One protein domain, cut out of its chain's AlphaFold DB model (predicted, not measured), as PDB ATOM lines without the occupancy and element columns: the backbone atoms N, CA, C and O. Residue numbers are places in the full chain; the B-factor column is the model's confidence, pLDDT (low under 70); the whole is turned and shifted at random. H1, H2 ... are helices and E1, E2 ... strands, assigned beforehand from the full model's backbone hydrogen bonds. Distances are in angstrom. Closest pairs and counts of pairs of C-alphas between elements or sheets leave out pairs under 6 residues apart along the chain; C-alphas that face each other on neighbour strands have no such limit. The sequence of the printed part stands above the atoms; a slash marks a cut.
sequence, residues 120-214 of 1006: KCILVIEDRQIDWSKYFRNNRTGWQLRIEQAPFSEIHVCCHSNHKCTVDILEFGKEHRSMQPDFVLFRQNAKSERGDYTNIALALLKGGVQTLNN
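What this domain is: This is residues 120 to 214 of the 1006 residues of the protein "ATP-grasp domain-containing protein" of Wuchereria bancrofti (UniProt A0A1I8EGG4). A twisted sheet of four parallel strands, E2 E1 E6 E7, has a smaller sheet of three antiparallel strands, E3 E4 E5, on one side of it; the two come near each other at E1 and E5. The one helix, H1, packs on E3 and E4 of the small sheet and only grazes the parallel sheet, while the unnamed residues 126 to 143 make a wide loop from E1 back to E2. The printed part has 95 residues, with the order E1 E2 E3 E4 E5 E6 H1 E7. The class is mixed, helices and strands, though under half of the residues, 43, are in named elements. The whole is compact, with a radius of gyration of the C-alphas of 13.0 A, and rounded, spanning 36 by 33 by 29 A.

How they stand to each other: In the larger sheet the inner strand E1, residues 120 to 125, is parallel to the edge strand E2, residues 144 to 149, at 20 degrees, with N 122 and O 146 2.9 A apart. On its other side E1 is parallel to E6, residues 183 to 186, at 13 degrees, with N 185 and O 123 2.8 A apart. E6 is parallel to the edge strand E7, residues 210 to 212, at 33 degrees, with N 184 and O 210 2.8 A apart. The smaller sheet is a meander, each strand the antiparallel neighbour of the one before: E3, residues 155 to 160, E4, residues 164 to 169, and E5, residues 177 to 179. E3 and E4 form a hairpin at 159 degrees, with N 158 and O 166 2.9 A apart. E4 and E5 form another at 164 degrees, with N 167 and O 179 2.8 A apart. The closest C-alphas of E1 and E5 are those of Cys 121 and Met 179, 7.7 A apart. E1 and E4 are apart. H1, residues 198 to 206, is on the smaller sheet at a height over the sheet of 8.5 A. It lies over E3, only just not over E4, where 2 of its C-alphas fall, and runs slantwise to the strands, at 38 degrees to E3 on the local plane. The closest C-alphas of H1 and E3 are those of Ala 203 and Cys 159, 5.8 A apart. H1 only grazes the larger sheet, with residues 201 to 205. E6, H1 and E7 form a strand-helix-strand unit, two parallel neighbour strands with a helix between, and its crossover is right-handed. In H1 every O i to N i+4 pair is within hydrogen-bond range.

Where its parts are: E1 begins at C-alpha 120, (226.538, 158.381, 178.222), and is 16.3 A long; E2 is 16.4 A, E3 16.2 A and E4 16.3 A. H1, 12.1 A long, begins at C-alpha 198, (213.038, 138.476, 182.318). E5, E6 and E7 are shorter, and E7 ends at C-alpha 212, (213.349, 154.363, 185.210).

The domain as a whole: The C-alphas farthest apart, those of Gly 142 and Glu 193, are 39.6 A apart. The links E1 to E2, 18 residues, and E6 to H1, 11 residues, are long. The printed part has no cut; its mean pLDDT is 90.1, and no printed residue is under 70.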
ATOM      1  N   LYS A 120     227.442 159.310 177.536       93.00
ATOM      2  CA  LYS A 120     226.538 158.381 178.222       93.00
ATOM      3  C   LYS A 120     225.708 157.620 177.202       93.00
ATOM      4  O   LYS A 120     225.150 158.237 176.294       93.00
ATOM      5  N   CYS A 121     225.612 156.303 177.353       95.00
ATOM      6  CA  CYS A 121     224.789 155.471 176.485       95.00
ATOM      7  C   CYS A 121     223.458 155.120 177.166       95.00
ATOM      8  O   CYS A 121     223.444 154.603 178.285       95.00
ATOM      9  N   ILE A 122     222.345 155.403 176.488       97.12
ATOM     10  CA  ILE A 122     220.981 155.121 176.944       97.12
ATOM     11  C   ILE A 122     220.395 154.049 176.028       97.12
ATOM     12  O   ILE A 122     220.220 154.285 174.832       97.12
ATOM     13  N   LEU A 123     220.075 152.888 176.598       97.50
ATOM     14  CA  LEU A 123     219.343 151.819 175.922       97.50
ATOM     15  C   LEU A 123     217.835 152.028 176.114       97.50
ATOM     16  O   LEU A 123     217.368 152.115 177.248       97.50
ATOM     17  N   VAL A 124     217.059 152.070 175.036       97.81
ATOM     18  CA  VAL A 124     215.589 152.089 175.095       97.81
ATOM     19  C   VAL A 124     215.046 150.760 174.586       97.81
ATOM     20  O   VAL A 124     215.282 150.393 173.434       97.81
ATOM     21  N   ILE A 125     214.311 150.045 175.440       96.75
ATOM     22  CA  ILE A 125     213.728 148.742 175.099       96.75
ATOM     23  C   ILE A 125     212.255 148.927 174.718       96.75
ATOM     24  O   ILE A 125     211.365 148.762 175.552       96.75
ATOM     25  N   GLU A 126     212.020 149.310 173.460       94.50
ATOM     26  CA  GLU A 126     210.702 149.422 172.813       94.50
ATOM     27  C   GLU A 126     210.810 149.063 171.320       94.50
ATOM     28  O   GLU A 126     211.879 149.195 170.713       94.50
ATOM     29  N   ASP A 127     209.692 148.661 170.711       91.00
ATOM     30  CA  ASP A 127     209.611 148.403 169.270       91.00
ATOM     31  C   ASP A 127     209.998 149.646 168.440       91.00
ATOM     32  O   ASP A 127     209.774 150.797 168.825       91.00
ATOM     33  N   ARG A 128     210.556 149.414 167.246       89.81
ATOM     34  CA  ARG A 128     211.204 150.435 166.394       89.81
ATOM     35  C   ARG A 128     210.253 151.470 165.753       89.81
ATOM     36  O   ARG A 128     210.695 152.279 164.945       89.81
ATOM     37  N   GLN A 129     208.962 151.457 166.095       90.00
ATOM     38  CA  GLN A 129     207.936 152.354 165.535       90.00
ATOM     39  C   GLN A 129     208.065 153.807 166.025       90.00
ATOM     40  O   GLN A 129     207.671 154.737 165.323       90.00
ATOM     41  N   ILE A 130     208.606 154.009 167.229       92.50
ATOM     42  CA  ILE A 130     208.812 155.328 167.837       92.50
ATOM     43  C   ILE A 130     210.317 155.593 167.877       92.50
ATOM     44  O   ILE A 130     211.022 154.945 168.643       92.50
ATOM     45  N   ASP A 131     210.807 156.564 167.101       94.88
ATOM     46  CA  ASP A 131     212.164 157.101 167.278       94.88
ATOM     47  C   ASP A 131     212.254 157.801 168.640       94.88
ATOM     48  O   ASP A 131     211.690 158.886 168.818       94.88
ATOM     49  N   TRP A 132     212.960 157.201 169.604       96.38
ATOM     50  CA  TRP A 132     213.210 157.846 170.894       96.38
ATOM     51  C   TRP A 132     214.337 158.881 170.856       96.38
ATOM     52  O   TRP A 132     214.349 159.790 171.690       96.38
ATOM     53  N   SER A 133     215.249 158.817 169.877       95.06
ATOM     54  CA  SER A 133     216.375 159.755 169.782       95.06
ATOM     55  C   SER A 133     215.901 161.206 169.648       95.06
ATOM     56  O   SER A 133     216.548 162.113 170.175       95.06
ATOM     57  N   LYS A 134     214.734 161.442 169.019       96.19
ATOM     58  CA  LYS A 134     214.164 162.789 168.860       96.19
ATOM     59  C   LYS A 134     213.867 163.506 170.177       96.19
ATOM     60  O   LYS A 134     214.010 164.727 170.215       96.19
ATOM     61  N   TYR A 135     213.513 162.790 171.246       96.25
ATOM     62  CA  TYR A 135     213.197 163.412 172.539       96.25
ATOM     63  C   TYR A 135     214.457 163.838 173.305       96.25
ATOM     64  O   TYR A 135     214.453 164.872 173.968       96.25
ATOM     65  N   PHE A 136     215.567 163.111 173.145       95.69
ATOM     66  CA  PHE A 136     216.847 163.416 173.798       95.69
ATOM     67  C   PHE A 136     217.660 164.531 173.109       95.69
ATOM     68  O   PHE A 136     218.725 164.903 173.600       95.69
ATOM     69  N   ARG A 137     217.168 165.112 172.000       90.25
ATOM     70  CA  ARG A 137     217.853 166.202 171.270       90.25
ATOM     71  C   ARG A 137     218.027 167.475 172.109       90.25
ATOM     72  O   ARG A 137     219.019 168.178 171.942       90.25
ATOM     73  N   ASN A 138     217.104 167.764 173.031       90.12
ATOM     74  CA  ASN A 138     217.223 168.868 173.994       90.12
ATOM     75  C   ASN A 138     218.032 168.423 175.227       90.12
ATOM     76  O   ASN A 138     217.510 168.359 176.338       90.12
ATOM     77  N   ASN A 139     219.290 168.041 174.995       91.25
ATOM     78  CA  ASN A 139     220.169 167.440 175.993       91.25
ATOM     79  C   ASN A 139     220.638 168.463 177.043       91.25
ATOM     80  O   ASN A 139     221.419 169.365 176.738       91.25
ATOM     81  N   ARG A 140     220.217 168.281 178.299       90.81
ATOM     82  CA  ARG A 140     220.583 169.136 179.448       90.81
ATOM     83  C   ARG A 140     221.605 168.494 180.389       90.81
ATOM     84  O   ARG A 140     221.931 169.075 181.419       90.81
ATOM     85  N   THR A 141     222.106 167.297 180.070       89.06
ATOM     86  CA  THR A 141     222.944 166.508 180.994       89.06
ATOM     87  C   THR A 141     224.388 166.999 181.108       89.06
ATOM     88  O   THR A 141     225.046 166.718 182.107       89.06
ATOM     89  N   GLY A 142     224.899 167.693 180.085       87.00
ATOM     90  CA  GLY A 142     226.320 168.042 179.949       87.00
ATOM     91  C   GLY A 142     227.214 166.903 179.427       87.00
ATOM     92  O   GLY A 142     228.370 167.152 179.096       87.00
ATOM     93  N   TRP A 143     226.682 165.683 179.305       89.94
ATOM     94  CA  TRP A 143     227.338 164.531 178.673       89.94
ATOM     95  C   TRP A 143     226.855 164.396 177.227       89.94
ATOM     96  O   TRP A 143     225.755 164.844 176.900       89.94
ATOM     97  N   GLN A 144     227.621 163.750 176.348       92.12
ATOM     98  CA  GLN A 144     227.115 163.426 175.006       92.12
ATOM     99  C   GLN A 144     226.265 162.150 175.054       92.12
ATOM    100  O   GLN A 144     226.752 161.103 175.473       92.12
ATOM    101  N   LEU A 145     224.988 162.228 174.670       94.12
ATOM    102  CA  LEU A 145     224.053 161.102 174.777       94.12
ATOM    103  C   LEU A 145     224.052 160.255 173.496       94.12
ATOM    104  O   LEU A 145     223.618 160.723 172.444       94.12
ATOM    105  N   ARG A 146     224.484 158.992 173.596       94.81
ATOM    106  CA  ARG A 146     224.270 157.956 172.573       94.81
ATOM    107  C   ARG A 146     222.971 157.226 172.909       94.81
ATOM    108  O   ARG A 146     222.900 156.557 173.936       94.81
ATOM    109  N   ILE A 147     221.949 157.375 172.071       95.62
ATOM    110  CA  ILE A 147     220.671 156.668 172.226       95.62
ATOM    111  C   ILE A 147     220.698 155.434 171.326       95.62
ATOM    112  O   ILE A 147     220.874 155.565 170.119       95.62
ATOM    113  N   GLU A 148     220.515 154.255 171.911       95.44
ATOM    114  CA  GLU A 148     220.384 152.981 171.201       95.44
ATOM    115  C   GLU A 148     219.014 152.380 171.522       95.44
ATOM    116  O   GLU A 148     218.537 152.471 172.654       95.44
ATOM    117  N   GLN A 149     218.360 151.780 170.530       95.56
ATOM    118  CA  GLN A 149     217.000 151.262 170.668       95.56
ATOM    119  C   GLN A 149     216.872 149.901 169.988       95.56
ATOM    120  O   GLN A 149     217.324 149.728 168.849       95.56
ATOM    121  N   ALA A 150     216.243 148.953 170.680       95.06
ATOM    122  CA  ALA A 150     215.921 147.616 170.189       95.06
ATOM    123  C   ALA A 150     214.804 146.985 171.048       95.06
ATOM    124  O   ALA A 150     214.749 147.261 172.246       95.06
ATOM    125  N   PRO A 151     213.935 146.125 170.490       94.19
ATOM    126  CA  PRO A 151     213.055 145.275 171.289       94.19
ATOM    127  C   PRO A 151     213.863 144.183 172.009       94.19
ATOM    128  O   PRO A 151     214.961 143.827 171.575       94.19
ATOM    129  N   PHE A 152     213.307 143.588 173.069       93.00
ATOM    130  CA  PHE A 152     213.970 142.511 173.822       93.00
ATOM    131  C   PHE A 152     214.422 141.329 172.945       93.00
ATOM    132  O   PHE A 152     215.448 140.720 173.230       93.00
ATOM    133  N   SER A 153     213.685 141.028 171.873       89.75
ATOM    134  CA  SER A 153     213.977 139.940 170.929       89.75
ATOM    135  C   SER A 153     215.272 140.115 170.123       89.75
ATOM    136  O   SER A 153     215.747 139.146 169.546       89.75
ATOM    137  N   GLU A 154     215.828 141.329 170.064       90.69
ATOM    138  CA  GLU A 154     217.080 141.648 169.358       90.69
ATOM    139  C   GLU A 154     218.255 141.900 170.330       90.69
ATOM    140  O   GLU A 154     219.350 142.251 169.890       90.69
ATOM    141  N   ILE A 155     218.038 141.773 171.646       91.12
ATOM    142  CA  ILE A 155     218.998 142.160 172.691       91.12
ATOM    143  C   ILE A 155     219.665 140.931 173.316       91.12
ATOM    144  O   ILE A 155     219.014 140.085 173.928       91.12
ATOM    145  N   HIS A 156     220.995 140.912 173.289       87.38
ATOM    146  CA  HIS A 156     221.826 140.040 174.114       87.38
ATOM    147  C   HIS A 156     222.626 140.861 175.128       87.38
ATOM    148  O   HIS A 156     222.915 142.040 174.919       87.38
ATOM    149  N   VAL A 157     222.948 140.253 176.271       89.94
ATOM    150  CA  VAL A 157     223.627 140.929 177.386       89.94
ATOM    151  C   VAL A 157     224.703 140.021 177.960       89.94
ATOM    152  O   VAL A 157     224.470 138.842 178.203       89.94
ATOM    153  N   CYS A 158     225.864 140.595 178.251       86.56
ATOM    154  CA  CYS A 158     226.914 139.972 179.041       86.56
ATOM    155  C   CYS A 158     227.137 140.827 180.294       86.56
ATOM    156  O   CYS A 158     227.583 141.971 180.199       86.56
ATOM    157  N   CYS A 159     226.763 140.306 181.465       86.88
ATOM    158  CA  CYS A 159     226.929 140.967 182.756       86.88
ATOM    159  C   CYS A 159     228.232 140.502 183.412       86.88
ATOM    160  O   CYS A 159     228.334 139.364 183.873       86.88
ATOM    161  N   HIS A 160     229.210 141.395 183.487       84.81
ATOM    162  CA  HIS A 160     230.547 141.133 184.018       84.81
ATOM    163  C   HIS A 160     230.581 141.173 185.549       84.81
ATOM    164  O   HIS A 160     229.721 141.786 186.188       84.81
ATOM    165  N   SER A 161     231.624 140.583 186.138       77.38
ATOM    166  CA  SER A 161     231.882 140.612 187.586       77.38
ATOM    167  C   SER A 161     232.063 142.028 188.152       77.38
ATOM    168  O   SER A 161     231.817 142.243 189.329       77.38
ATOM    169  N   ASN A 162     232.434 143.014 187.333       79.62
ATOM    170  CA  ASN A 162     232.752 144.385 187.749       79.62
ATOM    171  C   ASN A 162     231.559 145.370 187.735       79.62
ATOM    172  O   ASN A 162     231.776 146.573 187.588       79.62
ATOM    173  N   HIS A 163     230.322 144.869 187.840       79.81
ATOM    174  CA  HIS A 163     229.080 145.645 187.686       79.81
ATOM    175  C   HIS A 163     229.049 146.487 186.403       79.81
ATOM    176  O   HIS A 163     228.902 147.709 186.425       79.81
ATOM    177  N   LYS A 164     229.191 145.803 185.264       84.69
ATOM    178  CA  LYS A 164     228.932 146.361 183.936       84.69
ATOM    179  C   LYS A 164     228.214 145.354 183.055       84.69
ATOM    180  O   LYS A 164     228.440 144.149 183.171       84.69
ATOM    181  N   CYS A 165     227.438 145.863 182.107       89.38
ATOM    182  CA  CYS A 165     226.919 145.082 180.993       89.38
ATOM    183  C   CYS A 165     227.597 145.489 179.683       89.38
ATOM    184  O   CYS A 165     227.631 146.675 179.358       89.38
ATOM    185  N   THR A 166     228.057 144.510 178.903       90.81
ATOM    186  CA  THR A 166     228.045 144.647 177.440       90.81
ATOM    187  C   THR A 166     226.630 144.315 176.969       90.81
ATOM    188  O   THR A 166     226.030 143.361 177.468       90.81
ATOM    189  N   VAL A 167     226.092 145.101 176.043       92.88
ATOM    190  CA  VAL A 167     224.821 144.836 175.364       92.88
ATOM    191  C   VAL A 167     225.073 144.784 173.868       92.88
ATOM    192  O   VAL A 167     225.759 145.645 173.323       92.88
ATOM    193  N   ASP A 168     224.499 143.768 173.247       90.00
ATOM    194  CA  ASP A 168     224.750 143.315 171.889       90.00
ATOM    195  C   ASP A 168     223.411 143.307 171.140       90.00
ATOM    196  O   ASP A 168     222.484 142.595 171.530       90.00
ATOM    197  N   ILE A 169     223.278 144.150 170.110       90.94
ATOM    198  CA  ILE A 169     222.043 144.302 169.327       90.94
ATOM    199  C   ILE A 169     222.184 143.541 168.002       90.94
ATOM    200  O   ILE A 169     222.954 143.946 167.122       90.94
ATOM    201  N   LEU A 170     221.417 142.456 167.865       85.62
ATOM    202  CA  LEU A 170     221.363 141.582 166.689       85.62
ATOM    203  C   LEU A 170     220.117 141.883 165.847       85.62
ATOM    204  O   LEU A 170     219.102 141.193 165.904       85.62
ATOM    205  N   GLU A 171     220.211 142.941 165.045       83.75
ATOM    206  CA  GLU A 171     219.169 143.356 164.104       83.75
ATOM    207  C   GLU A 171     219.360 142.632 162.757       83.75
ATOM    208  O   GLU A 171     220.404 142.772 162.115       83.75
ATOM    209  N   PHE A 172     218.372 141.839 162.323       75.94
ATOM    210  CA  PHE A 172     218.502 140.965 161.147       75.94
ATOM    211  C   PHE A 172     218.890 141.739 159.875       75.94
ATOM    212  O   PHE A 172     218.274 142.746 159.521       75.94
ATOM    213  N   GLY A 173     219.913 141.248 159.167       72.75
ATOM    214  CA  GLY A 173     220.421 141.866 157.939       72.75
ATOM    215  C   GLY A 173     221.282 143.122 158.141       72.75
ATOM    216  O   GLY A 173     221.575 143.803 157.159       72.75
ATOM    217  N   LYS A 174     221.700 143.445 159.374       78.88
ATOM    218  CA  LYS A 174     222.629 144.551 159.673       78.88
ATOM    219  C   LYS A 174     223.855 144.075 160.451       78.88
ATOM    220  O   LYS A 174     223.869 142.988 161.021       78.88
ATOM    221  N   GLU A 175     224.888 144.915 160.483       74.62
ATOM    222  CA  GLU A 175     226.070 144.682 161.314       74.62
ATOM    223  C   GLU A 175     225.708 144.679 162.809       74.62
ATOM    224  O   GLU A 175     224.919 145.507 163.283       74.62
ATOM    225  N   HIS A 176     226.316 143.748 163.545       79.31
ATOM    226  CA  HIS A 176     226.171 143.595 164.990       79.31
ATOM    227  C   HIS A 176     226.675 144.847 165.729       79.31
ATOM    228  O   HIS A 176     227.803 145.294 165.512       79.31
ATOM    229  N   ARG A 177     225.848 145.414 166.621       85.75
ATOM    230  CA  ARG A 177     226.191 146.620 167.394       85.75
ATOM    231  C   ARG A 177     226.347 146.312 168.883       85.75
ATOM    232  O   ARG A 177     225.351 146.166 169.588       85.75
ATOM    233  N   SER A 178     227.591 146.308 169.360       88.12
ATOM    234  CA  SER A 178     227.920 146.249 170.790       88.12
ATOM    235  C   SER A 178     227.966 147.640 171.443       88.12
ATOM    236  O   SER A 178     228.332 148.652 170.827       88.12
ATOM    237  N   MET A 179     227.616 147.699 172.726       91.75
ATOM    238  CA  MET A 179     227.624 148.904 173.564       91.75
ATOM    239  C   MET A 179     227.751 148.558 175.061       91.75
ATOM    240  O   MET A 179     227.628 147.402 175.452       91.75
ATOM    241  N   GLN A 180     227.953 149.563 175.918       92.94
ATOM    242  CA  GLN A 180     227.753 149.451 177.370       92.94
ATOM    243  C   GLN A 180     226.749 150.536 177.799       92.94
ATOM    244  O   GLN A 180     227.058 151.713 177.607       92.94
ATOM    245  N   PRO A 181     225.543 150.200 178.299       95.25
ATOM    246  CA  PRO A 181     224.577 151.194 178.764       95.25
ATOM    247  C   PRO A 181     224.960 151.766 180.134       95.25
ATOM    248  O   PRO A 181     225.249 151.028 181.071       95.25
ATOM    249  N   ASP A 182     224.861 153.085 180.274       94.31
ATOM    250  CA  ASP A 182     224.834 153.768 181.574       94.31
ATOM    251  C   ASP A 182     223.416 153.826 182.162       94.31
ATOM    252  O   ASP A 182     223.240 154.008 183.373       94.31
ATOM    253  N   PHE A 183     222.410 153.724 181.286       96.56
ATOM    254  CA  PHE A 183     220.988 153.806 181.595       96.56
ATOM    255  C   PHE A 183     220.187 152.875 180.671       96.56
ATOM    256  O   PHE A 183     220.505 152.764 179.484       96.56
ATOM    257  N   VAL A 184     219.122 152.257 181.185       97.31
ATOM    258  CA  VAL A 184     218.099 151.560 180.398       97.31
ATOM    259  C   VAL A 184     216.696 152.069 180.734       97.31
ATOM    260  O   VAL A 184     216.306 152.194 181.895       97.31
ATOM    261  N   LEU A 185     215.928 152.364 179.689       97.44
ATOM    262  CA  LEU A 185     214.522 152.737 179.751       97.44
ATOM    263  C   LEU A 185     213.679 151.542 179.279       97.44
ATOM    264  O   LEU A 185     213.658 151.219 178.089       97.44
ATOM    265  N   PHE A 186     212.998 150.881 180.216       96.50
ATOM    266  CA  PHE A 186     212.093 149.772 179.913       96.50
ATOM    267  C   PHE A 186     210.745 150.307 179.421       96.50
ATOM    268  O   PHE A 186     210.092 151.112 180.086       96.50
ATOM    269  N   ARG A 187     210.340 149.869 178.228       95.12
ATOM    270  CA  ARG A 187     209.125 150.318 177.532       95.12
ATOM    271  C   ARG A 187     208.354 149.172 176.862       95.12
ATOM    272  O   ARG A 187     207.301 149.397 176.275       95.12
ATOM    273  N   GLN A 188     208.843 147.946 177.011       92.75
ATOM    274  CA  GLN A 188     208.232 146.694 176.581       92.75
ATOM    275  C   GLN A 188     208.121 145.777 177.805       92.75
ATOM    276  O   GLN A 188     209.002 145.787 178.666       92.75
ATOM    277  N   ASN A 189     207.048 144.987 177.903       90.25
ATOM    278  CA  ASN A 189     206.926 143.992 178.966       90.25
ATOM    279  C   ASN A 189     207.945 142.870 178.737       90.25
ATOM    280  O   ASN A 189     208.021 142.317 177.641       90.25
ATOM    281  N   ALA A 190     208.716 142.516 179.770       90.75
ATOM    282  CA  ALA A 190     209.721 141.456 179.661       90.75
ATOM    283  C   ALA A 190     209.096 140.072 179.434       90.75
ATOM    284  O   ALA A 190     209.738 139.208 178.850       90.75
ATOM    285  N   LYS A 191     207.842 139.869 179.851       87.25
ATOM    286  CA  LYS A 191     207.036 138.696 179.506       87.25
ATOM    287  C   LYS A 191     205.904 139.106 178.572       87.25
ATOM    288  O   LYS A 191     205.200 140.072 178.857       87.25
ATOM    289  N   SER A 192     205.737 138.381 177.472       83.81
ATOM    290  CA  SER A 192     204.718 138.646 176.450       83.81
ATOM    291  C   SER A 192     204.419 137.387 175.637       83.81
ATOM    292  O   SER A 192     205.119 136.381 175.758       83.81
ATOM    293  N   GLU A 193     203.449 137.465 174.730       78.38
ATOM    294  CA  GLU A 193     203.228 136.459 173.685       78.38
ATOM    295  C   GLU A 193     204.439 136.220 172.754       78.38
ATOM    296  O   GLU A 193     204.470 135.210 172.057       78.38
ATOM    297  N   ARG A 194     205.458 137.099 172.762       80.31
ATOM    298  CA  ARG A 194     206.716 136.913 172.011       80.31
ATOM    299  C   ARG A 194     207.783 136.105 172.769       80.31
ATOM    300  O   ARG A 194     208.741 135.655 172.146       80.31
ATOM    301  N   GLY A 195     207.647 135.934 174.089       83.44
ATOM    302  CA  GLY A 195     208.607 135.204 174.927       83.44
ATOM    303  C   GLY A 195     208.789 135.767 176.343       83.44
ATOM    304  O   GLY A 195     208.156 136.753 176.733       83.44
ATOM    305  N   ASP A 196     209.683 135.126 177.107       85.75
ATOM    306  CA  ASP A 196     210.117 135.554 178.444       85.75
ATOM    307  C   ASP A 196     211.578 136.036 178.414       85.75
ATOM    308  O   ASP A 196     212.532 135.260 178.365       85.75
ATOM    309  N   TYR A 197     211.733 137.353 178.467       90.38
ATOM    310  CA  TYR A 197     212.992 138.086 178.458       90.38
ATOM    311  C   TYR A 197     213.393 138.576 179.859       90.38
ATOM    312  O   TYR A 197     214.285 139.416 179.994       90.38
ATOM    313  N   THR A 198     212.775 138.053 180.928       89.19
ATOM    314  CA  THR A 198     213.038 138.476 182.318       89.19
ATOM    315  C   THR A 198     214.529 138.426 182.657       89.19
ATOM    316  O   THR A 198     215.061 139.356 183.261       89.19
ATOM    317  N   ASN A 199     215.244 137.396 182.194       85.12
ATOM    318  CA  ASN A 199     216.685 137.248 182.415       85.12
ATOM    319  C   ASN A 199     217.519 138.402 181.815       85.12
ATOM    320  O   ASN A 199     218.536 138.779 182.399       85.12
ATOM    321  N   ILE A 200     217.091 138.998 180.691       91.62
ATOM    322  CA  ILE A 200     217.768 140.145 180.057       91.62
ATOM    323  C   ILE A 200     217.646 141.381 180.953       91.62
ATOM    324  O   ILE A 200     218.655 141.996 181.302       91.62
ATOM    325  N   ALA A 201     216.426 141.702 181.394       92.94
ATOM    326  CA  ALA A 201     216.194 142.806 182.324       92.94
ATOM    327  C   ALA A 201     216.958 142.605 183.648       92.94
ATOM    328  O   ALA A 201     217.582 143.536 184.159       92.94
ATOM    329  N   LEU A 202     216.989 141.372 184.168       89.44
ATOM    330  CA  LEU A 202     217.739 141.029 185.377       89.44
ATOM    331  C   LEU A 202     219.261 141.144 185.221       89.44
ATOM    332  O   LEU A 202     219.920 141.504 186.196       89.44
ATOM    333  N   ALA A 203     219.836 140.892 184.042       89.25
ATOM    334  CA  ALA A 203     221.262 141.134 183.811       89.25
ATOM    335  C   ALA A 203     221.609 142.623 183.829       89.25
ATOM    336  O   ALA A 203     222.595 142.991 184.459       89.25
ATOM    337  N   LEU A 204     220.787 143.473 183.206       93.25
ATOM    338  CA  LEU A 204     220.985 144.927 183.218       93.25
ATOM    339  C   LEU A 204     220.916 145.483 184.652       93.25
ATOM    340  O   LEU A 204     221.792 146.240 185.068       93.25
ATOM    341  N   LEU A 205     219.946 145.013 185.444       91.19
ATOM    342  CA  LEU A 205     219.844 145.324 186.875       91.19
ATOM    343  C   LEU A 205     221.049 144.787 187.680       91.19
ATOM    344  O   LEU A 205     221.596 145.511 188.513       91.19
ATOM    345  N   LYS A 206     221.512 143.549 187.426       85.69
ATOM    346  CA  LYS A 206     222.706 142.964 188.080       85.69
ATOM    347  C   LYS A 206     223.980 143.759 187.762       85.69
ATOM    348  O   LYS A 206     224.820 143.953 188.644       85.69
ATOM    349  N   GLY A 207     224.107 144.226 186.522       87.81
ATOM    350  CA  GLY A 207     225.218 145.035 186.025       87.81
ATOM    351  C   GLY A 207     225.181 146.503 186.450       87.81
ATOM    352  O   GLY A 207     225.942 147.286 185.896       87.81
ATOM    353  N   GLY A 208     224.308 146.894 187.387       88.31
ATOM    354  CA  GLY A 208     224.258 148.253 187.936       88.31
ATOM    355  C   GLY A 208     223.779 149.330 186.956       88.31
ATOM    356  O   GLY A 208     223.925 150.518 187.248       88.31
ATOM    357  N   VAL A 209     223.213 148.940 185.808       93.00
ATOM    358  CA  VAL A 209     222.682 149.876 184.810       93.00
ATOM    359  C   VAL A 209     221.509 150.635 185.433       93.00
ATOM    360  O   VAL A 209     220.626 150.038 186.047       93.00
ATOM    361  N   GLN A 210     221.501 151.961 185.302       93.69
ATOM    362  CA  GLN A 210     220.464 152.796 185.914       93.69
ATOM    363  C   GLN A 210     219.135 152.662 185.172       93.69
ATOM    364  O   GLN A 210     219.120 152.432 183.966       93.69
ATOM    365  N   THR A 211     218.021 152.824 185.882       95.50
ATOM    366  CA  THR A 211     216.685 152.523 185.357       95.50
ATOM    367  C   THR A 211     215.660 153.596 185.714       95.50
ATOM    368  O   THR A 211     215.783 154.279 186.731       95.50
ATOM    369  N   LEU A 212     214.613 153.696 184.892       93.94
ATOM    370  CA  LEU A 212     213.349 154.363 185.210       93.94
ATOM    371  C   LEU A 212     212.231 153.319 185.023       93.94
ATOM    372  O   LEU A 212     212.067 152.826 183.911       93.94
ATOM    373  N   ASN A 213     211.463 152.911 186.039       94.88
ATOM    374  CA  ASN A 213     211.527 153.258 187.472       94.88
ATOM    375  C   ASN A 213     212.791 152.738 188.186       94.88
ATOM    376  O   ASN A 213     213.658 152.124 187.571       94.88
ATOM    377  N   ASN A 214     212.889 152.959 189.502       92.00
ATOM    378  CA  ASN A 214     213.998 152.468 190.324       92.00
ATOM    379  C   ASN A 214     214.160 150.918 190.266       92.00
ATOM    380  O   ASN A 214     213.172 150.204 190.059       92.00
TER     381      ASN A 214